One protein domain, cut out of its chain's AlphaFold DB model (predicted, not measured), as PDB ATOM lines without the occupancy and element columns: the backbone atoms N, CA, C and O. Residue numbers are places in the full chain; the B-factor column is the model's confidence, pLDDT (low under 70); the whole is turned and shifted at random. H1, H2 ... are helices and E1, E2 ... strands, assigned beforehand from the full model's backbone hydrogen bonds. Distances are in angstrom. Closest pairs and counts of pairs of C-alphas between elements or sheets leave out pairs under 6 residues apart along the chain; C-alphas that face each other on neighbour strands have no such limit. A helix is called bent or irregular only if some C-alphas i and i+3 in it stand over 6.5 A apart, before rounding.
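What this domain is: This is residues 21 to 180 of the 183 residues of an uncharacterized protein of Clostridium sp. MD294 (UniProt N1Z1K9). One large, twisted antiparallel sheet of nine strands makes a wall, and a single long helix, H1, packs over one of its faces, while the other face has no named helix. E1 is an edge strand at one end of the wall and E2 an edge strand at the other, and the long link of residues 26 to 47 runs between them. The printed part has 160 residues, with one named helix and nine named strands; along the chain E1 and E2 come before H1, and E3 to E9 come after it; the sheet is branched at E5, which has E3, E4 and E6 as neighbours, and the class of the domain is mixed, helices and strands, with 78 residues, under half, in named elements. The whole is compact, with a radius of gyration of the C-alphas of 15.8 A, and rounded, spanning 46 by 38 by 30 A.

Where its parts are: Start with the longest strand by residues, E5, residues 121 to 132, which runs 29.9 A from C-alpha 121 at (171.260, 148.234, 77.480) and bends by 77 degrees at residue 129. Next come E6, residues 137 to 146, 29.1 A; E7, 152 to 159, 20.5 A; E8, 164 to 169, 16.3 A; and E9, 174 to 179, 16.7 A, ending at C-alpha 179, (185.853, 131.078, 63.232). Look back for the shorter E1, residues 21 to 25, E2, 48 to 51, E3, 89 to 91, and E4, 104 to 107. Find C-alpha 54 at (169.629, 139.320, 93.496); from there H1, residues 54 to 73, runs 28.1 A, neither bent nor irregular, but only just: C-alphas 67 and 70 are 6.0 A apart.

How they stand to each other: E4 to E9 form a meander, each strand the antiparallel neighbour of the one before. On one side of E5 you find E4, with N 106 and O 122 at 2.8 A, and E3, with N 90 and O 126 at 2.8 A; on the other side is E6, with N 125 and O 142 at 3.0 A. Walk on through E7, N 143 to O 156 at 2.8 A, E8, N 157 to O 166 at 2.9 A, and E9, N 167 to O 176 at 2.8 A, to E1, N 24 to O 175 at 2.9 A. E2 is beside E4, with N 50 and O 105 at 2.8 A. H1 is on the sheet; its closest C-alphas to E3 are Glu 61 and Ile 89, 6.9 A, and to E7 Ser 67 and Val 155, 7.5 A. In H1, 15 of 16 O i to N i+4 pairs are within hydrogen-bond range.

The domain as a whole: The C-alphas farthest apart, of Asn 45 and Lys 134, are 46.3 A apart. The printed part has no cut. The links E1 to E2, H1 to E3, E3 to E4 and E4 to E5 are long. Mean pLDDT of the printed part is 71.4; 69 residues are under 70, among them 21 to 46 and 70 to 83.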
ATOM      1  N   GLU A  21     182.178 132.475  57.428       48.31
ATOM      2  CA  GLU A  21     180.968 133.018  58.031       48.31
ATOM      3  C   GLU A  21     179.765 132.177  57.607       48.31
ATOM      4  O   GLU A  21     179.422 132.108  56.426       48.31
ATOM      5  N   ILE A  22     179.121 131.542  58.585       55.03
ATOM      6  CA  ILE A  22     177.892 130.776  58.373       55.03
ATOM      7  C   ILE A  22     176.748 131.596  58.957       55.03
ATOM      8  O   ILE A  22     176.728 131.862  60.162       55.03
ATOM      9  N   LYS A  23     175.800 131.997  58.104       50.50
ATOM     10  CA  LYS A  23     174.547 132.632  58.522       50.50
ATOM     11  C   LYS A  23     173.436 131.593  58.482       50.50
ATOM     12  O   LYS A  23     173.171 131.019  57.432       50.50
ATOM     13  N   VAL A  24     172.782 131.367  59.616       53.25
ATOM     14  CA  VAL A  24     171.668 130.419  59.727       53.25
ATOM     15  C   VAL A  24     170.415 131.157  60.180       53.25
ATOM     16  O   VAL A  24     170.463 131.952  61.119       53.25
ATOM     17  N   SER A  25     169.298 130.907  59.499       47.38
ATOM     18  CA  SER A  25     167.965 131.343  59.918       47.38
ATOM     19  C   SER A  25     167.437 130.415  61.013       47.38
ATOM     20  O   SER A  25     167.401 129.198  60.817       47.38
ATOM     21  N   ILE A  26     167.021 130.979  62.143       43.94
ATOM     22  CA  ILE A  26     166.415 130.232  63.250       43.94
ATOM     23  C   ILE A  26     164.952 129.912  62.874       43.94
ATOM     24  O   ILE A  26     164.226 130.841  62.512       43.94
ATOM     25  N   PRO A  27     164.495 128.644  62.939       37.97
ATOM     26  CA  PRO A  27     163.081 128.307  62.761       37.97
ATOM     27  C   PRO A  27     162.198 128.998  63.819       37.97
ATOM     28  O   PRO A  27     162.581 129.073  64.985       37.97
ATOM     29  N   GLU A  28     161.026 129.499  63.416       44.22
ATOM     30  CA  GLU A  28     159.932 129.932  64.310       44.22
ATOM     31  C   GLU A  28     159.494 128.795  65.248       44.22
ATOM     32  O   GLU A  28     159.493 127.645  64.825       44.22
ATOM     33  N   GLU A  29     159.106 128.976  66.512       39.53
ATOM     34  CA  GLU A  29     158.943 130.126  67.404       39.53
ATOM     35  C   GLU A  29     159.798 129.856  68.653       39.53
ATOM     36  O   GLU A  29     159.726 128.775  69.238       39.53
ATOM     37  N   LEU A  30     160.601 130.827  69.085       39.78
ATOM     38  CA  LEU A  30     161.055 130.846  70.473       39.78
ATOM     39  C   LEU A  30     160.033 131.667  71.257       39.78
ATOM     40  O   LEU A  30     159.600 132.692  70.723       39.78
ATOM     41  N   PRO A  31     159.652 131.260  72.481       37.44
ATOM     42  CA  PRO A  31     158.810 132.084  73.331       37.44
ATOM     43  C   PRO A  31     159.476 133.457  73.453       37.44
ATOM     44  O   PRO A  31     160.546 133.596  74.044       37.44
ATOM     45  N   ASN A  32     158.872 134.464  72.824       38.44
ATOM     46  CA  ASN A  32     159.332 135.852  72.851       38.44
ATOM     47  C   ASN A  32     159.017 136.527  74.198       38.44
ATOM     48  O   ASN A  32     159.275 137.716  74.361       38.44
ATOM     49  N   ASP A  33     158.508 135.766  75.166       34.59
ATOM     50  CA  ASP A  33     158.037 136.241  76.464       34.59
ATOM     51  C   ASP A  33     159.157 136.288  77.514       34.59
ATOM     52  O   ASP A  33     158.929 136.055  78.702       34.59
ATOM     53  N   ILE A  34     160.385 136.622  77.101       39.47
ATOM     54  CA  ILE A  34     161.407 137.078  78.050       39.47
ATOM     55  C   ILE A  34     161.053 138.523  78.408       39.47
ATOM     56  O   ILE A  34     161.570 139.486  77.843       39.47
ATOM     57  N   ILE A  35     160.084 138.657  79.313       36.06
ATOM     58  CA  ILE A  35     159.650 139.939  79.855       36.06
ATOM     59  C   ILE A  35     160.677 140.369  80.896       36.06
ATOM     60  O   ILE A  35     160.783 139.804  81.986       36.06
ATOM     61  N   PHE A  36     161.419 141.405  80.534       44.44
ATOM     62  CA  PHE A  36     162.258 142.188  81.423       44.44
ATOM     63  C   PHE A  36     161.490 142.663  82.659       44.44
ATOM     64  O   PHE A  36     160.438 143.286  82.531       44.44
ATOM     65  N   ARG A  37     162.035 142.419  83.856       43.53
ATOM     66  CA  ARG A  37     161.461 142.876  85.139       43.53
ATOM     67  C   ARG A  37     162.342 143.875  85.882       43.53
ATOM     68  O   ARG A  37     162.249 143.999  87.097       43.53
ATOM     69  N   TYR A  38     163.218 144.577  85.175       51.09
ATOM     70  CA  TYR A  38     163.913 145.705  85.781       51.09
ATOM     71  C   TYR A  38     163.119 146.966  85.548       51.09
ATOM     72  O   TYR A  38     162.592 147.182  84.457       51.09
ATOM     73  N   ASP A  39     163.083 147.811  86.564       48.38
ATOM     74  CA  ASP A  39     162.487 149.133  86.499       48.38
ATOM     75  C   ASP A  39     163.375 150.077  85.665       48.38
ATOM     76  O   ASP A  39     164.014 151.001  86.164       48.38
ATOM     77  N   ILE A  40     163.475 149.783  84.364       52.16
ATOM     78  CA  ILE A  40     164.206 150.577  83.371       52.16
ATOM     79  C   ILE A  40     163.648 152.002  83.324       52.16
ATOM     80  O   ILE A  40     164.400 152.943  83.091       52.16
ATOM     81  N   ALA A  41     162.349 152.176  83.592       49.25
ATOM     82  CA  ALA A  41     161.716 153.488  83.662       49.25
ATOM     83  C   ALA A  41     162.348 154.387  84.741       49.25
ATOM     84  O   ALA A  41     162.417 155.601  84.555       49.25
ATOM     85  N   ASN A  42     162.868 153.792  85.820       48.19
ATOM     86  CA  ASN A  42     163.571 154.493  86.894       48.19
ATOM     87  C   ASN A  42     165.095 154.580  86.696       48.19
ATOM     88  O   ASN A  42     165.791 155.214  87.498       48.19
ATOM     89  N   MET A  43     165.644 154.000  85.623       60.12
ATOM     90  CA  MET A  43     167.036 154.230  85.249       60.12
ATOM     91  C   MET A  43     167.170 155.650  84.693       60.12
ATOM     92  O   MET A  43     166.560 156.002  83.686       60.12
ATOM     93  N   LYS A  44     167.973 156.488  85.360       54.56
ATOM     94  CA  LYS A  44     168.259 157.861  84.907       54.56
ATOM     95  C   LYS A  44     168.710 157.840  83.441       54.56
ATOM     96  O   LYS A  44     169.491 156.973  83.071       54.56
ATOM     97  N   ASN A  45     168.269 158.805  82.631       59.31
ATOM     98  CA  ASN A  45     168.567 158.902  81.190       59.31
ATOM     99  C   ASN A  45     170.054 159.143  80.844       59.31
ATOM    100  O   ASN A  45     170.393 159.360  79.678       59.31
ATOM    101  N   ASP A  46     170.939 159.073  81.831       66.56
ATOM    102  CA  ASP A  46     172.365 159.297  81.685       66.56
ATOM    103  C   ASP A  46     173.092 157.972  81.486       66.56
ATOM    104  O   ASP A  46     172.797 156.969  82.131       66.56
ATOM    105  N   LYS A  47     174.085 157.971  80.596       76.56
ATOM    106  CA  LYS A  47     174.974 156.827  80.392       76.56
ATOM    107  C   LYS A  47     175.566 156.380  81.737       76.56
ATOM    108  O   LYS A  47     176.177 157.190  82.432       76.56
ATOM    109  N   GLY A  48     175.456 155.096  82.068       78.44
ATOM    110  CA  GLY A  48     175.860 154.614  83.388       78.44
ATOM    111  C   GLY A  48     175.851 153.098  83.546       78.44
ATOM    112  O   GLY A  48     175.572 152.356  82.603       78.44
ATOM    113  N   TYR A  49     176.171 152.667  84.766       78.50
ATOM    114  CA  TYR A  49     176.161 151.275  85.203       78.50
ATOM    115  C   TYR A  49     175.098 151.094  86.284       78.50
ATOM    116  O   TYR A  49     175.052 151.866  87.241       78.50
ATOM    117  N   TYR A  50     174.269 150.067  86.139       78.81
ATOM    118  CA  TYR A  50     173.174 149.765  87.053       78.81
ATOM    119  C   TYR A  50     173.415 148.388  87.642       78.81
ATOM    120  O   TYR A  50     173.339 147.385  86.935       78.81
ATOM    121  N   ILE A  51     173.739 148.354  88.931       81.19
ATOM    122  CA  ILE A  51     173.904 147.107  89.672       81.19
ATOM    123  C   ILE A  51     172.527 146.474  89.847       81.19
ATOM    124  O   ILE A  51     171.566 147.142  90.235       81.19
ATOM    125  N   LEU A  52     172.433 145.191  89.524       79.56
ATOM    126  CA  LEU A  52     171.189 144.443  89.598       79.56
ATOM    127  C   LEU A  52     171.002 143.875  91.003       79.56
ATOM    128  O   LEU A  52     171.958 143.502  91.677       79.56
ATOM    129  N   THR A  53     169.745 143.794  91.435       80.81
ATOM    130  CA  THR A  53     169.373 143.061  92.650       80.81
ATOM    131  C   THR A  53     169.620 141.561  92.467       80.81
ATOM    132  O   THR A  53     169.791 141.083  91.347       80.81
ATOM    133  N   GLU A  54     169.549 140.789  93.551       80.44
ATOM    134  CA  GLU A  54     169.629 139.320  93.496       80.44
ATOM    135  C   GLU A  54     168.553 138.685  92.599       80.44
ATOM    136  O   GLU A  54     168.827 137.740  91.863       80.44
ATOM    137  N   GLU A  55     167.318 139.200  92.632       80.94
ATOM    138  CA  GLU A  55     166.265 138.759  91.703       80.94
ATOM    139  C   GLU A  55     166.658 139.059  90.259       80.94
ATOM    140  O   GLU A  55     166.515 138.216  89.376       80.94
ATOM    141  N   GLY A  56     167.231 140.237  90.048       80.50
ATOM    142  CA  GLY A  56     167.814 140.601  88.786       80.50
ATOM    143  C   GLY A  56     168.866 139.612  88.302       80.50
ATOM    144  O   GLY A  56     168.752 139.050  87.217       80.50
ATOM    145  N   LYS A  57     169.902 139.389  89.101       85.06
ATOM    146  CA  LYS A  57     170.994 138.483  88.749       85.06
ATOM    147  C   LYS A  57     170.470 137.127  88.250       85.06
ATOM    148  O   LYS A  57     170.902 136.663  87.200       85.06
ATOM    149  N   LYS A  58     169.450 136.569  88.912       85.19
ATOM    150  CA  LYS A  58     168.781 135.321  88.490       85.19
ATOM    151  C   LYS A  58     168.121 135.416  87.111       85.19
ATOM    152  O   LYS A  58     168.203 134.467  86.334       85.19
ATOM    153  N   ILE A  59     167.477 136.539  86.792       83.38
ATOM    154  CA  ILE A  59     166.901 136.785  85.458       83.38
ATOM    155  C   ILE A  59     168.016 136.816  84.407       83.38
ATOM    156  O   ILE A  59     167.914 136.134  83.391       83.38
ATOM    157  N   ALA A  60     169.107 137.539  84.669       87.50
ATOM    158  CA  ALA A  60     170.242 137.615  83.751       87.50
ATOM    159  C   ALA A  60     170.898 136.242  83.508       87.50
ATOM    160  O   ALA A  60     171.195 135.888  82.368       87.50
ATOM    161  N   GLU A  61     171.087 135.438  84.557       88.44
ATOM    162  CA  GLU A  61     171.571 134.054  84.446       88.44
ATOM    163  C   GLU A  61     170.655 133.208  83.551       88.44
ATOM    164  O   GLU A  61     171.125 132.469  82.680       88.44
ATOM    165  N   GLN A  62     169.337 133.343  83.717       85.94
ATOM    166  CA  GLN A  62     168.358 132.613  82.920       85.94
ATOM    167  C   GLN A  62     168.344 133.065  81.452       85.94
ATOM    168  O   GLN A  62     168.294 132.215  80.559       85.94
ATOM    169  N   ASP A  63     168.474 134.365  81.188       84.62
ATOM    170  CA  ASP A  63     168.620 134.922  79.840       84.62
ATOM    171  C   ASP A  63     169.843 134.350  79.115       84.62
ATOM    172  O   ASP A  63     169.750 133.964  77.944       84.62
ATOM    173  N   ILE A  64     170.984 134.267  79.812       87.12
ATOM    174  CA  ILE A  64     172.228 133.678  79.299       87.12
ATOM    175  C   ILE A  64     172.011 132.197  78.982       87.12
ATOM    176  O   ILE A  64     172.310 131.752  77.868       87.12
ATOM    177  N   LEU A  65     171.460 131.434  79.931       84.50
ATOM    178  CA  LEU A  65     171.213 130.003  79.760       84.50
ATOM    179  C   LEU A  65     170.293 129.725  78.576       84.50
ATOM    180  O   LEU A  65     170.636 128.905  77.727       84.50
ATOM    181  N   LEU A  66     169.142 130.395  78.494       79.12
ATOM    182  CA  LEU A  66     168.177 130.188  77.413       79.12
ATOM    183  C   LEU A  66     168.763 130.604  76.062       79.12
ATOM    184  O   LEU A  66     168.690 129.852  75.091       79.12
ATOM    185  N   SER A  67     169.423 131.763  76.007       77.38
ATOM    186  CA  SER A  67     169.994 132.273  74.760       77.38
ATOM    187  C   SER A  67     171.092 131.375  74.195       77.38
ATOM    188  O   SER A  67     171.176 131.234  72.974       77.38
ATOM    189  N   LEU A  68     171.928 130.775  75.049       77.12
ATOM    190  CA  LEU A  68     173.074 129.971  74.619       77.12
ATOM    191  C   LEU A  68     172.768 128.476  74.499       77.12
ATOM    192  O   LEU A  68     173.225 127.845  73.541       77.12
ATOM    193  N   ASN A  69     171.975 127.900  75.408       70.62
ATOM    194  CA  ASN A  69     171.637 126.475  75.349       70.62
ATOM    195  C   ASN A  69     170.881 126.125  74.069       70.62
ATOM    196  O   ASN A  69     171.141 125.069  73.488       70.62
ATOM    197  N   ASP A  70     170.009 127.008  73.582       65.31
ATOM    198  CA  ASP A  70     169.316 126.800  72.310       65.31
ATOM    199  C   ASP A  70     170.291 126.693  71.133       65.31
ATOM    200  O   ASP A  70     170.090 125.882  70.229       65.31
ATOM    201  N   ILE A  71     171.386 127.454  71.135       65.56
ATOM    202  CA  ILE A  71     172.392 127.385  70.066       65.56
ATOM    203  C   ILE A  71     173.134 126.053  70.118       65.56
ATOM    204  O   ILE A  71     173.293 125.387  69.091       65.56
ATOM    205  N   PHE A  72     173.601 125.668  71.309       67.75
ATOM    206  CA  PHE A  72     174.397 124.456  71.479       67.75
ATOM    207  C   PHE A  72     173.565 123.193  71.236       67.75
ATOM    208  O   PHE A  72     174.055 122.246  70.616       67.75
ATOM    209  N   LYS A  73     172.287 123.189  71.640       63.75
ATOM    210  CA  LYS A  73     171.354 122.079  71.387       63.75
ATOM    211  C   LYS A  73     171.008 121.931  69.908       63.75
ATOM    212  O   LYS A  73     170.980 120.807  69.411       63.75
ATOM    213  N   ASN A  74     170.808 123.036  69.191       59.66
ATOM    214  CA  ASN A  74     170.437 123.005  67.773       59.66
ATOM    215  C   ASN A  74     171.608 122.680  66.827       59.66
ATOM    216  O   ASN A  74     171.423 122.585  65.615       59.66
ATOM    217  N   GLY A  75     172.815 122.450  67.358       53.78
ATOM    218  CA  GLY A  75     173.903 121.833  66.602       53.78
ATOM    219  C   GLY A  75     174.452 122.690  65.461       53.78
ATOM    220  O   GLY A  75     175.114 122.148  64.572       53.78
ATOM    221  N   TYR A  76     174.234 124.012  65.504       55.34
ATOM    222  CA  TYR A  76     174.774 124.968  64.527       55.34
ATOM    223  C   TYR A  76     176.308 124.889  64.416       55.34
ATOM    224  O   TYR A  76     176.883 125.272  63.399       55.34
ATOM    225  N   TYR A  77     176.969 124.308  65.424       56.06
ATOM    226  CA  TYR A  77     178.364 123.896  65.366       56.06
ATOM    227  C   TYR A  77     178.528 122.497  65.984       56.06
ATOM    228  O   TYR A  77     178.598 122.348  67.200       56.06
ATOM    229  N   LYS A  78     178.612 121.441  65.156       52.69
ATOM    230  CA  LYS A  78     178.763 120.037  65.620       52.69
ATOM    231  C   LYS A  78     179.954 119.818  66.563       52.69
ATOM    232  O   LYS A  78     179.965 118.867  67.341       52.69
ATOM    233  N   THR A  79     180.958 120.684  66.471       52.41
ATOM    234  CA  THR A  79     182.176 120.665  67.285       52.41
ATOM    235  C   THR A  79     182.054 121.410  68.609       52.41
ATOM    236  O   THR A  79     182.925 121.222  69.445       52.41
ATOM    237  N   LEU A  80     180.996 122.194  68.836       56.75
ATOM    238  CA  LEU A  80     180.683 122.749  70.151       56.75
ATOM    239  C   LEU A  80     179.354 122.207  70.648       56.75
ATOM    240  O   LEU A  80     178.301 122.824  70.511       56.75
ATOM    241  N   LYS A  81     179.425 121.045  71.288       61.81
ATOM    242  CA  LYS A  81     178.474 120.760  72.355       61.81
ATOM    243  C   LYS A  81     179.087 121.344  73.614       61.81
ATOM    244  O   LYS A  81     180.076 120.810  74.108       61.81
ATOM    245  N   VAL A  82     178.559 122.484  74.026       65.44
ATOM    246  CA  VAL A  82     178.878 123.126  75.294       65.44
ATOM    247  C   VAL A  82     177.631 123.033  76.153       65.44
ATOM    248  O   VAL A  82     176.526 123.305  75.685       65.44
ATOM    249  N   GLN A  83     177.824 122.586  77.385       69.69
ATOM    250  CA  GLN A  83     176.821 122.598  78.436       69.69
ATOM    251  C   GLN A  83     177.446 123.310  79.625       69.69
ATOM    252  O   GLN A  83     178.632 123.120  79.900       69.69
ATOM    253  N   PHE A  84     176.661 124.161  80.269       77.81
ATOM    254  CA  PHE A  84     177.053 124.833  81.493       77.81
ATOM    255  C   PHE A  84     175.820 125.085  82.359       77.81
ATOM    256  O   PHE A  84     174.700 125.191  81.846       77.81
ATOM    257  N   GLU A  85     176.046 125.167  83.661       83.00
ATOM    258  CA  GLU A  85     175.037 125.470  84.673       83.00
ATOM    259  C   GLU A  85     175.142 126.936  85.119       83.00
ATOM    260  O   GLU A  85     176.097 127.638  84.767       83.00
ATOM    261  N   LYS A  86     174.147 127.437  85.864       82.50
ATOM    262  CA  LYS A  86     174.121 128.854  86.273       82.50
ATOM    263  C   LYS A  86     175.325 129.217  87.145       82.50
ATOM    264  O   LYS A  86     175.827 130.325  87.060       82.50
ATOM    265  N   GLU A  87     175.817 128.264  87.931       84.69
ATOM    266  CA  GLU A  87     176.927 128.399  88.877       84.69
ATOM    267  C   GLU A  87     178.253 128.684  88.166       84.69
ATOM    268  O   GLU A  87     179.203 129.166  88.777       84.69
ATOM    269  N   GLN A  88     178.312 128.381  86.869       86.56
ATOM    270  CA  GLN A  88     179.467 128.632  86.020       86.56
ATOM    271  C   GLN A  88     179.442 130.030  85.395       86.56
ATOM    272  O   GLN A  88     180.425 130.425  84.765       86.56
ATOM    273  N   ILE A  89     178.322 130.751  85.511       89.31
ATOM    274  CA  ILE A  89     178.150 132.108  85.004       89.31
ATOM    275  C   ILE A  89     178.699 133.077  86.042       89.31
ATOM    276  O   ILE A  89     178.317 133.065  87.206       89.31
ATOM    277  N   HIS A  90     179.570 133.956  85.577       89.06
ATOM    278  CA  HIS A  90     180.130 135.047  86.344       89.06
ATOM    279  C   HIS A  90     179.920 136.356  85.597       89.06
ATOM    280  O   HIS A  90     179.962 136.402  84.366       89.06
ATOM    281  N   PHE A  91     179.748 137.440  86.333       87.38
ATOM    282  CA  PHE A  91     179.619 138.781  85.785       87.38
ATOM    283  C   PHE A  91     180.960 139.513  85.910       87.38
ATOM    284  O   PHE A  91     181.635 139.440  86.940       87.38
ATOM    285  N   GLU A  92     181.398 140.158  84.824       71.56
ATOM    286  CA  GLU A  92     182.677 140.876  84.826       71.56
ATOM    287  C   GLU A  92     182.580 142.149  85.679       71.56
ATOM    288  O   GLU A  92     181.605 142.896  85.537       71.56
ATOM    289  N   PRO A  93     183.589 142.448  86.516       57.66
ATOM    290  CA  PRO A  93     183.630 143.707  87.237       57.66
ATOM    291  C   PRO A  93     183.809 144.889  86.285       57.66
ATOM    292  O   PRO A  93     184.452 144.811  85.232       57.66
ATOM    293  N   ILE A  94     183.268 146.030  86.699       52.12
ATOM    294  CA  ILE A  94     183.498 147.308  86.038       52.12
ATOM    295  C   ILE A  94     184.923 147.738  86.392       52.12
ATOM    296  O   ILE A  94     185.149 148.207  87.491       52.12
ATOM    297  N   GLY A  95     185.869 147.559  85.465       49.22
ATOM    298  CA  GLY A  95     187.203 148.171  85.493       49.22
ATOM    299  C   GLY A  95     188.023 147.979  86.777       49.22
ATOM    300  O   GLY A  95     187.865 148.729  87.721       49.22
ATOM    301  N   ASN A  96     189.017 147.086  86.750       44.25
ATOM    302  CA  ASN A  96     190.147 147.056  87.698       44.25
ATOM    303  C   ASN A  96     189.824 147.030  89.210       44.25
ATOM    304  O   ASN A  96     190.698 147.355  90.010       44.25
ATOM    305  N   GLU A  97     188.626 146.622  89.620       43.44
ATOM    306  CA  GLU A  97     188.293 146.478  91.038       43.44
ATOM    307  C   GLU A  97     188.288 145.006  91.464       43.44
ATOM    308  O   GLU A  97     187.741 144.142  90.776       43.44
ATOM    309  N   ASP A  98     188.876 144.745  92.637       50.09
ATOM    310  CA  ASP A  98     188.976 143.454  93.339       50.09
ATOM    311  C   ASP A  98     187.613 142.879  93.794       50.09
ATOM    312  O   ASP A  98     187.548 141.993  94.648       50.09
ATOM    313  N   ILE A  99     186.501 143.377  93.246       51.84
ATOM    314  CA  ILE A  99     185.151 142.929  93.580       51.84
ATOM    315  C   ILE A  99     184.702 141.910  92.537       51.84
ATOM    316  O   ILE A  99     184.500 142.231  91.368       51.84
ATOM    317  N   SER A 100     184.549 140.655  92.950       59.56
ATOM    318  CA  SER A 100     184.113 139.581  92.065       59.56
ATOM    319  C   SER A 100     182.586 139.553  91.909       59.56
ATOM    320  O   SER A 100     181.839 139.691  92.872       59.56
ATOM    321  N   ASP A 101     182.129 139.318  90.675       73.44
ATOM    322  CA  ASP A 101     180.777 138.842  90.352       73.44
ATOM    323  C   ASP A 101     179.594 139.806  90.605       73.44
ATOM    324  O   ASP A 101     178.469 139.384  90.900       73.44
ATOM    325  N   ILE A 102     179.822 141.116  90.438       79.75
ATOM    326  CA  ILE A 102     178.740 142.112  90.412       79.75
ATOM    327  C   ILE A 102     177.992 142.031  89.076       79.75
ATOM    328  O   ILE A 102     178.510 142.401  88.022       79.75
ATOM    329  N   CYS A 103     176.724 141.629  89.135       84.94
ATOM    330  CA  CYS A 103     175.827 141.674  87.986       84.94
ATOM    331  C   CYS A 103     175.392 143.121  87.710       84.94
ATOM    332  O   CYS A 103     174.737 143.749  88.546       84.94
ATOM    333  N   SER A 104     175.749 143.661  86.543       83.69
ATOM    334  CA  SER A 104     175.385 145.026  86.158       83.69
ATOM    335  C   SER A 104     174.913 145.134  84.708       83.69
ATOM    336  O   SER A 104     175.373 144.417  83.818       83.69
ATOM    337  N   ILE A 105     173.984 146.064  84.482       85.44
ATOM    338  CA  ILE A 105     173.556 146.510  83.157       85.44
ATOM    339  C   ILE A 105     174.268 147.814  82.835       85.44
ATOM    340  O   ILE A 105     174.247 148.768  83.614       85.44
ATOM    341  N   ILE A 106     174.864 147.873  81.654       86.94
ATOM    342  CA  ILE A 106     175.459 149.081  81.104       86.94
ATOM    343  C   ILE A 106     174.414 149.757  80.226       86.94
ATOM    344  O   ILE A 106     173.921 149.156  79.271       86.94
ATOM    345  N   TYR A 107     174.096 151.013  80.527       86.12
ATOM    346  CA  TYR A 107     173.221 151.838  79.703       86.12
ATOM    347  C   TYR A 107     174.048 152.799  78.860       86.12
ATOM    348  O   TYR A 107     174.829 153.607  79.367       86.12
ATOM    349  N   ASN A 108     173.854 152.728  77.551       87.81
ATOM    350  CA  ASN A 108     174.411 153.648  76.587       87.81
ATOM    351  C   ASN A 108     173.318 154.069  75.587       87.81
ATOM    352  O   ASN A 108     173.154 153.421  74.550       87.81
ATOM    353  N   PRO A 109     172.564 155.144  75.881       85.06
ATOM    354  CA  PRO A 109     171.405 155.548  75.081       85.06
ATOM    355  C   PRO A 109     171.749 156.011  73.670       85.06
ATOM    356  O   PRO A 109     170.892 155.973  72.786       85.06
ATOM    357  N   TYR A 110     172.992 156.437  73.442       87.44
ATOM    358  CA  TYR A 110     173.415 157.042  72.189       87.44
ATOM    359  C   TYR A 110     174.607 156.308  71.576       87.44
ATOM    360  O   TYR A 110     175.520 155.815  72.239       87.44
ATOM    361  N   THR A 111     174.602 156.253  70.253       87.00
ATOM    362  CA  THR A 111     175.732 155.813  69.437       87.00
ATOM    363  C   THR A 111     176.850 156.859  69.450       87.00
ATOM    364  O   THR A 111     176.651 158.003  69.857       87.00
ATOM    365  N   LYS A 112     178.033 156.509  68.923       83.12
ATOM    366  CA  LYS A 112     179.155 157.459  68.763       83.12
ATOM    367  C   LYS A 112     178.783 158.715  67.960       83.12
ATOM    368  O   LYS A 112     179.445 159.732  68.100       83.12
ATOM    369  N   THR A 113     177.754 158.636  67.115       87.31
ATOM    370  CA  THR A 113     177.261 159.751  66.293       87.31
ATOM    371  C   THR A 113     176.103 160.515  66.942       87.31
ATOM    372  O   THR A 113     175.493 161.352  66.286       87.31
ATOM    373  N   GLY A 114     175.756 160.222  68.200       83.88
ATOM    374  CA  GLY A 114     174.680 160.894  68.936       83.88
ATOM    375  C   GLY A 114     173.265 160.410  68.603       83.88
ATOM    376  O   GLY A 114     172.314 160.823  69.255       83.88
ATOM    377  N   LYS A 115     173.097 159.505  67.628       90.31
ATOM    378  CA  LYS A 115     171.796 158.869  67.350       90.31
ATOM    379  C   LYS A 115     171.431 157.883  68.449       90.31
ATOM    380  O   LYS A 115     172.333 157.259  69.006       90.31
ATOM    381  N   GLU A 116     170.138 157.677  68.678       87.81
ATOM    382  CA  GLU A 116     169.655 156.657  69.611       87.81
ATOM    383  C   GLU A 116     170.248 155.276  69.297       87.81
ATOM    384  O   GLU A 116     170.290 154.830  68.144       87.81
ATOM    385  N   ALA A 117     170.729 154.599  70.334       88.56
ATOM    386  CA  ALA A 117     171.252 153.253  70.220       88.56
ATOM    387  C   ALA A 117     170.108 152.257  69.999       88.56
ATOM    388  O   ALA A 117     169.114 152.254  70.723       88.56
ATOM    389  N   LYS A 118     170.281 151.354  69.023       88.75
ATOM    390  CA  LYS A 118     169.358 150.226  68.801       88.75
ATOM    391  C   LYS A 118     169.284 149.310  70.030       88.75
ATOM    392  O   LYS A 118     168.209 148.819  70.359       88.75
ATOM    393  N   TYR A 119     170.428 149.096  70.680       90.88
ATOM    394  CA  TYR A 119     170.562 148.299  71.897       90.88
ATOM    395  C   TYR A 119     171.167 149.173  72.997       90.88
ATOM    396  O   TYR A 119     172.391 149.242  73.117       90.88
ATOM    397  N   PRO A 120     170.344 149.940  73.723       87.69
ATOM    398  CA  PRO A 120     170.864 150.881  74.699       87.69
ATOM    399  C   PRO A 120     171.290 150.210  76.005       87.69
ATOM    400  O   PRO A 120     172.054 150.815  76.744       87.69
ATOM    401  N   TYR A 121     170.860 148.979  76.285       87.62
ATOM    402  CA  TYR A 121     171.260 148.234  77.480       87.62
ATOM    403  C   TYR A 121     172.080 147.014  77.081       87.62
ATOM    404  O   TYR A 121     171.722 146.309  76.134       87.62
ATOM    405  N   TYR A 122     173.156 146.728  77.806       89.06
ATOM    406  CA  TYR A 122     173.903 145.491  77.622       89.06
ATOM    407  C   TYR A 122     174.533 144.991  78.918       89.06
ATOM    408  O   TYR A 122     174.885 145.772  79.798       89.06
ATOM    409  N   LEU A 123     174.664 143.675  79.019       89.38
ATOM    410  CA  LEU A 123     175.222 142.951  80.155       89.38
ATOM    411  C   LEU A 123     176.434 142.149  79.696       89.38
ATOM    412  O   LEU A 123     176.387 141.530  78.633       89.38
ATOM    413  N   ARG A 124     177.491 142.125  80.508       91.06
ATOM    414  CA  ARG A 124     178.696 141.318  80.284       91.06
ATOM    415  C   ARG A 124     178.728 140.117  81.205       91.06
ATOM    416  O   ARG A 124     178.399 140.232  82.382       91.06
ATOM    417  N   PHE A 125     179.164 138.987  80.668       90.12
ATOM    418  CA  PHE A 125     179.298 137.756  81.427       90.12
ATOM    419  C   PHE A 125     180.468 136.913  80.930       90.12
ATOM    420  O   PHE A 125     180.904 137.003  79.781       90.12
ATOM    421  N   VAL A 126     180.938 136.042  81.810       89.00
ATOM    422  CA  VAL A 126     181.930 135.012  81.543       89.00
ATOM    423  C   VAL A 126     181.400 133.701  82.088       89.00
ATOM    424  O   VAL A 126     180.987 133.624  83.235       89.00
ATOM    425  N   VAL A 127     181.453 132.651  81.283       87.12
ATOM    426  CA  VAL A 127     181.196 131.287  81.733       87.12
ATOM    427  C   VAL A 127     182.530 130.560  81.858       87.12
ATOM    428  O   VAL A 127     183.293 130.472  80.885       87.12
ATOM    429  N   LYS A 128     182.829 130.074  83.064       84.12
ATOM    430  CA  LYS A 128     184.060 129.338  83.385       84.12
ATOM    431  C   LYS A 128     183.816 127.832  83.400       84.12
ATOM    432  O   LYS A 128     182.682 127.366  83.425       84.12
ATOM    433  N   ASP A 129     184.907 127.073  83.333       79.31
ATOM    434  CA  ASP A 129     184.897 125.609  83.431       79.31
ATOM    435  C   ASP A 129     183.960 124.924  82.427       79.31
ATOM    436  O   ASP A 129     183.381 123.869  82.682       79.31
ATOM    437  N   ILE A 130     183.819 125.520  81.239       77.19
ATOM    438  CA  ILE A 130     183.029 124.923  80.169       77.19
ATOM    439  C   ILE A 130     183.763 123.699  79.649       77.19
ATOM    440  O   ILE A 130     184.851 123.815  79.080       77.19
ATOM    441  N   ILE A 131     183.113 122.548  79.741       71.06
ATOM    442  CA  ILE A 131     183.596 121.316  79.136       71.06
ATOM    443  C   ILE A 131     183.047 121.244  77.710       71.06
ATOM    444  O   ILE A 131     181.837 121.157  77.486       71.06
ATOM    445  N   ASN A 132     183.938 121.288  76.717       69.00
ATOM    446  CA  ASN A 132     183.544 121.007  75.338       69.00
ATOM    447  C   ASN A 132     183.434 119.491  75.085       69.00
ATOM    448  O   ASN A 132     183.883 118.658  75.869       69.00
ATOM    449  N   ASN A 133     182.906 119.113  73.922       63.09
ATOM    450  CA  ASN A 133     182.786 117.712  73.494       63.09
ATOM    451  C   ASN A 133     184.117 116.930  73.385       63.09
ATOM    452  O   ASN A 133     184.083 115.729  73.134       63.09
ATOM    453  N   LYS A 134     185.272 117.592  73.532       65.50
ATOM    454  CA  LYS A 134     186.610 116.982  73.573       65.50
ATOM    455  C   LYS A 134     187.158 116.877  75.002       65.50
ATOM    456  O   LYS A 134     188.338 116.573  75.157       65.50
ATOM    457  N   GLY A 135     186.351 117.176  76.022       65.25
ATOM    458  CA  GLY A 135     186.760 117.142  77.427       65.25
ATOM    459  C   GLY A 135     187.731 118.257  77.825       65.25
ATOM    460  O   GLY A 135     188.441 118.113  78.812       65.25
ATOM    461  N   ARG A 136     187.824 119.348  77.049       65.69
ATOM    462  CA  ARG A 136     188.710 120.480  77.362       65.69
ATOM    463  C   ARG A 136     187.944 121.567  78.107       65.69
ATOM    464  O   ARG A 136     186.935 122.040  77.582       65.69
ATOM    465  N   ASN A 137     188.489 122.007  79.242       71.94
ATOM    466  CA  ASN A 137     188.003 123.175  79.975       71.94
ATOM    467  C   ASN A 137     188.304 124.447  79.193       71.94
ATOM    468  O   ASN A 137     189.453 124.687  78.815       71.94
ATOM    469  N   GLY A 138     187.277 125.250  78.943       76.62
ATOM    470  CA  GLY A 138     187.377 126.538  78.275       76.62
ATOM    471  C   GLY A 138     186.611 127.634  78.996       76.62
ATOM    472  O   GLY A 138     185.813 127.387  79.898       76.62
ATOM    473  N   THR A 139     186.851 128.855  78.538       83.25
ATOM    474  CA  THR A 139     186.146 130.052  78.989       83.25
ATOM    475  C   THR A 139     185.375 130.640  77.818       83.25
ATOM    476  O   THR A 139     185.907 130.758  76.705       83.25
ATOM    477  N   LEU A 140     184.122 131.002  78.073       85.06
ATOM    478  CA  LEU A 140     183.274 131.759  77.161       85.06
ATOM    479  C   LEU A 140     183.087 133.150  77.751       85.06
ATOM    480  O   LEU A 140     182.663 133.264  78.890       85.06
ATOM    481  N   SER A 141     183.380 134.196  76.991       88.06
ATOM    482  CA  SER A 141     183.033 135.573  77.355       88.06
ATOM    483  C   SER A 141     181.918 136.060  76.445       88.06
ATOM    484  O   SER A 141     181.917 135.736  75.254       88.06
ATOM    485  N   GLY A 142     180.986 136.844  76.964       89.00
ATOM    486  CA  GLY A 142     179.842 137.278  76.186       89.00
ATOM    487  C   GLY A 142     179.217 138.586  76.624       89.00
ATOM    488  O   GLY A 142     179.429 139.083  77.728       89.00
ATOM    489  N   GLU A 143     178.414 139.123  75.714       90.69
ATOM    490  CA  GLU A 143     177.570 140.285  75.918       90.69
ATOM    491  C   GLU A 143     176.135 139.974  75.484       90.69
ATOM    492  O   GLU A 143     175.900 139.554  74.347       90.69
ATOM    493  N   ILE A 144     175.165 140.242  76.357       89.06
ATOM    494  CA  ILE A 144     173.749 140.311  75.981       89.06
ATOM    495  C   ILE A 144     173.393 141.771  75.744       89.06
ATOM    496  O   ILE A 144     173.685 142.625  76.569       89.06
ATOM    497  N   HIS A 145     172.768 142.057  74.608       89.25
ATOM    498  CA  HIS A 145     172.344 143.383  74.171       89.25
ATOM    499  C   HIS A 145     170.818 143.413  74.096       89.25
ATOM    500  O   HIS A 145     170.207 142.648  73.341       89.25
ATOM    501  N   TYR A 146     170.208 144.328  74.834       86.19
ATOM    502  CA  TYR A 146     168.762 144.436  74.983       86.19
ATOM    503  C   TYR A 146     168.211 145.650  74.237       86.19
ATOM    504  O   TYR A 146     168.875 146.675  74.071       86.19
ATOM    505  N   LEU A 147     166.980 145.517  73.758       85.56
ATOM    506  CA  LEU A 147     166.200 146.578  73.130       85.56
ATOM    507  C   LEU A 147     165.627 147.533  74.193       85.56
ATOM    508  O   LEU A 147     165.596 147.223  75.380       85.56
ATOM    509  N   LYS A 148     165.115 148.696  73.762       82.25
ATOM    510  CA  LYS A 148     164.451 149.674  74.651       82.25
ATOM    511  C   LYS A 148     163.265 149.095  75.432       82.25
ATOM    512  O   LYS A 148     162.990 149.544  76.534       82.25
ATOM    513  N   ASN A 149     162.570 148.115  74.860       79.12
ATOM    514  CA  ASN A 149     161.457 147.421  75.510       79.12
ATOM    515  C   ASN A 149     161.918 146.284  76.443       79.12
ATOM    516  O   ASN A 149     161.089 145.502  76.891       79.12
ATOM    517  N   GLY A 150     163.224 146.154  76.681       71.88
ATOM    518  CA  GLY A 150     163.821 145.106  77.498       71.88
ATOM    519  C   GLY A 150     164.143 143.823  76.735       71.88
ATOM    520  O   GLY A 150     165.105 143.155  77.069       71.88
ATOM    521  N   ASN A 151     163.451 143.483  75.649       78.50
ATOM    522  CA  ASN A 151     163.687 142.203  74.970       78.50
ATOM    523  C   ASN A 151     165.152 142.025  74.518       78.50
ATOM    524  O   ASN A 151     165.790 142.965  74.033       78.50
ATOM    525  N   ILE A 152     165.665 140.791  74.587       82.81
ATOM    526  CA  ILE A 152     166.995 140.455  74.063       82.81
ATOM    527  C   ILE A 152     167.014 140.702  72.556       82.81
ATOM    528  O   ILE A 152     166.314 140.049  71.784       82.81
ATOM    529  N   GLY A 153     167.848 141.641  72.126       81.75
ATOM    530  CA  GLY A 153     167.996 142.000  70.727       81.75
ATOM    531  C   GLY A 153     169.156 141.279  70.050       81.75
ATOM    532  O   GLY A 153     169.041 140.873  68.889       81.75
ATOM    533  N   LYS A 154     170.273 141.124  70.768       85.69
ATOM    534  CA  LYS A 154     171.492 140.491  70.263       85.69
ATOM    535  C   LYS A 154     172.274 139.824  71.401       85.69
ATOM    536  O   LYS A 154     172.272 140.323  72.516       85.69
ATOM    537  N   VAL A 155     172.962 138.724  71.114       85.62
ATOM    538  CA  VAL A 155     173.917 138.085  72.031       85.62
ATOM    539  C   VAL A 155     175.210 137.827  71.275       85.62
ATOM    540  O   VAL A 155     175.191 137.137  70.258       85.62
ATOM    541  N   ASP A 156     176.317 138.372  71.759       86.75
ATOM    542  CA  ASP A 156     177.645 138.154  71.191       86.75
ATOM    543  C   ASP A 156     178.464 137.314  72.173       86.75
ATOM    544  O   ASP A 156     178.589 137.682  73.334       86.75
ATOM    545  N   VAL A 157     179.033 136.192  71.731       84.56
ATOM    546  CA  VAL A 157     179.898 135.347  72.569       84.56
ATOM    547  C   VAL A 157     181.179 134.970  71.850       84.56
ATOM    548  O   VAL A 157     181.185 134.731  70.642       84.56
ATOM    549  N   ALA A 158     182.260 134.878  72.613       82.75
ATOM    550  CA  ALA A 158     183.565 134.418  72.178       82.75
ATOM    551  C   ALA A 158     184.014 133.240  73.044       82.75
ATOM    552  O   ALA A 158     183.849 133.252  74.262       82.75
ATOM    553  N   PHE A 159     184.612 132.229  72.418       78.50
ATOM    554  CA  PHE A 159     185.171 131.073  73.119       78.50
ATOM    555  C   PHE A 159     186.642 130.907  72.763       78.50
ATOM    556  O   PHE A 159     187.005 130.727  71.596       78.50
ATOM    557  N   TYR A 160     187.495 130.946  73.780       66.31
ATOM    558  CA  TYR A 160     188.937 131.084  73.580       66.31
ATOM    559  C   TYR A 160     189.635 129.783  73.151       66.31
ATOM    560  O   TYR A 160     190.653 129.832  72.460       66.31
ATOM    561  N   ASN A 161     189.067 128.612  73.464       63.50
ATOM    562  CA  ASN A 161     189.704 127.322  73.165       63.50
ATOM    563  C   ASN A 161     189.650 126.916  71.687       63.50
ATOM    564  O   ASN A 161     190.634 126.398  71.159       63.50
ATOM    565  N   ASP A 162     188.519 127.156  71.022       59.72
ATOM    566  CA  ASP A 162     188.320 126.846  69.598       59.72
ATOM    567  C   ASP A 162     188.294 128.113  68.718       59.72
ATOM    568  O   ASP A 162     188.081 128.009  67.509       59.72
ATOM    569  N   SER A 163     188.541 129.283  69.328       67.25
ATOM    570  CA  SER A 163     188.647 130.605  68.700       67.25
ATOM    571  C   SER A 163     187.492 130.863  67.731       67.25
ATOM    572  O   SER A 163     187.655 130.814  66.519       67.25
ATOM    573  N   PHE A 164     186.290 131.116  68.241       69.06
ATOM    574  CA  PHE A 164     185.156 131.520  67.404       69.06
ATOM    575  C   PHE A 164     184.331 132.608  68.092       69.06
ATOM    576  O   PHE A 164     184.355 132.743  69.315       69.06
ATOM    577  N   ILE A 165     183.595 133.365  67.278       70.94
ATOM    578  CA  ILE A 165     182.609 134.361  67.691       70.94
ATOM    579  C   ILE A 165     181.247 133.893  67.191       70.94
ATOM    580  O   ILE A 165     181.087 133.605  66.002       70.94
ATOM    581  N   ILE A 166     180.263 133.845  68.082       74.38
ATOM    582  CA  ILE A 166     178.856 133.655  67.723       74.38
ATOM    583  C   ILE A 166     178.148 134.975  67.979       74.38
ATOM    584  O   ILE A 166     178.247 135.533  69.067       74.38
ATOM    585  N   LYS A 167     177.429 135.460  66.971       74.19
ATOM    586  CA  LYS A 167     176.524 136.598  67.080       74.19
ATOM    587  C   LYS A 167     175.115 136.106  66.822       74.19
ATOM    588  O   LYS A 167     174.811 135.630  65.729       74.19
ATOM    589  N   ILE A 168     174.258 136.215  67.818       70.75
ATOM    590  CA  ILE A 168     172.828 135.971  67.689       70.75
ATOM    591  C   ILE A 168     172.170 137.319  67.522       70.75
ATOM    592  O   ILE A 168     172.348 138.192  68.364       70.75
ATOM    593  N   ASN A 169     171.357 137.472  66.493       70.94
ATOM    594  CA  ASN A 169     170.460 138.600  66.382       70.94
ATOM    595  C   ASN A 169     169.025 138.065  66.432       70.94
ATOM    596  O   ASN A 169     168.538 137.394  65.526       70.94
ATOM    597  N   LYS A 170     168.353 138.313  67.559       67.50
ATOM    598  CA  LYS A 170     166.980 137.845  67.786       67.50
ATOM    599  C   LYS A 170     165.987 138.656  66.948       67.50
ATOM    600  O   LYS A 170     164.990 138.103  66.498       67.50
ATOM    601  N   SER A 171     166.300 139.928  66.660       65.50
ATOM    602  CA  SER A 171     165.425 140.808  65.868       65.50
ATOM    603  C   SER A 171     165.253 140.365  64.413       65.50
ATOM    604  O   SER A 171     164.193 140.580  63.838       65.50
ATOM    605  N   ASP A 172     166.262 139.720  63.825       65.88
ATOM    606  CA  ASP A 172     166.209 139.186  62.457       65.88
ATOM    607  C   ASP A 172     166.263 137.648  62.418       65.88
ATOM    608  O   ASP A 172     166.514 137.066  61.361       65.88
ATOM    609  N   LYS A 173     166.030 136.998  63.572       66.44
ATOM    610  CA  LYS A 173     166.066 135.538  63.766       66.44
ATOM    611  C   LYS A 173     167.299 134.892  63.119       66.44
ATOM    612  O   LYS A 173     167.198 133.832  62.496       66.44
ATOM    613  N   SER A 174     168.464 135.527  63.240       65.56
ATOM    614  CA  SER A 174     169.692 135.048  62.612       65.56
ATOM    615  C   SER A 174     170.773 134.695  63.626       65.56
ATOM    616  O   SER A 174     170.930 135.325  64.673       65.56
ATOM    617  N   VAL A 175     171.542 133.662  63.290       65.88
ATOM    618  CA  VAL A 175     172.785 133.313  63.976       65.88
ATOM    619  C   VAL A 175     173.913 133.426  62.968       65.88
ATOM    620  O   VAL A 175     173.847 132.853  61.880       65.88
ATOM    621  N   VAL A 176     174.950 134.167  63.337       68.69
ATOM    622  CA  VAL A 176     176.191 134.298  62.584       68.69
ATOM    623  C   VAL A 176     177.306 133.675  63.406       68.69
ATOM    624  O   VAL A 176     177.580 134.114  64.521       68.69
ATOM    625  N   ILE A 177     177.970 132.666  62.852       68.81
ATOM    626  CA  ILE A 177     179.127 132.022  63.481       68.81
ATOM    627  C   ILE A 177     180.356 132.319  62.631       68.81
ATOM    628  O   ILE A 177     180.351 132.072  61.422       68.81
ATOM    629  N   ARG A 178     181.408 132.838  63.266       68.50
ATOM    630  CA  ARG A 178     182.699 133.126  62.633       68.50
ATOM    631  C   ARG A 178     183.816 132.427  63.384       68.50
ATOM    632  O   ARG A 178     183.963 132.607  64.591       68.50
ATOM    633  N   LYS A 179     184.633 131.659  62.669       66.88
ATOM    634  CA  LYS A 179     185.853 131.078  63.232       66.88
ATOM    635  C   LYS A 179     186.964 132.125  63.188       66.88
ATOM    636  O   LYS A 179     187.256 132.674  62.134       66.88
ATOM    637  N   ILE A 180     187.591 132.384  64.323       64.94
ATOM    638  CA  ILE A 180     188.815 133.170  64.421       64.94
ATOM    639  C   ILE A 180     189.977 132.211  64.141       64.94
ATOM    640  O   ILE A 180     190.203 131.247  64.876       64.94
TER     641      ILE A 180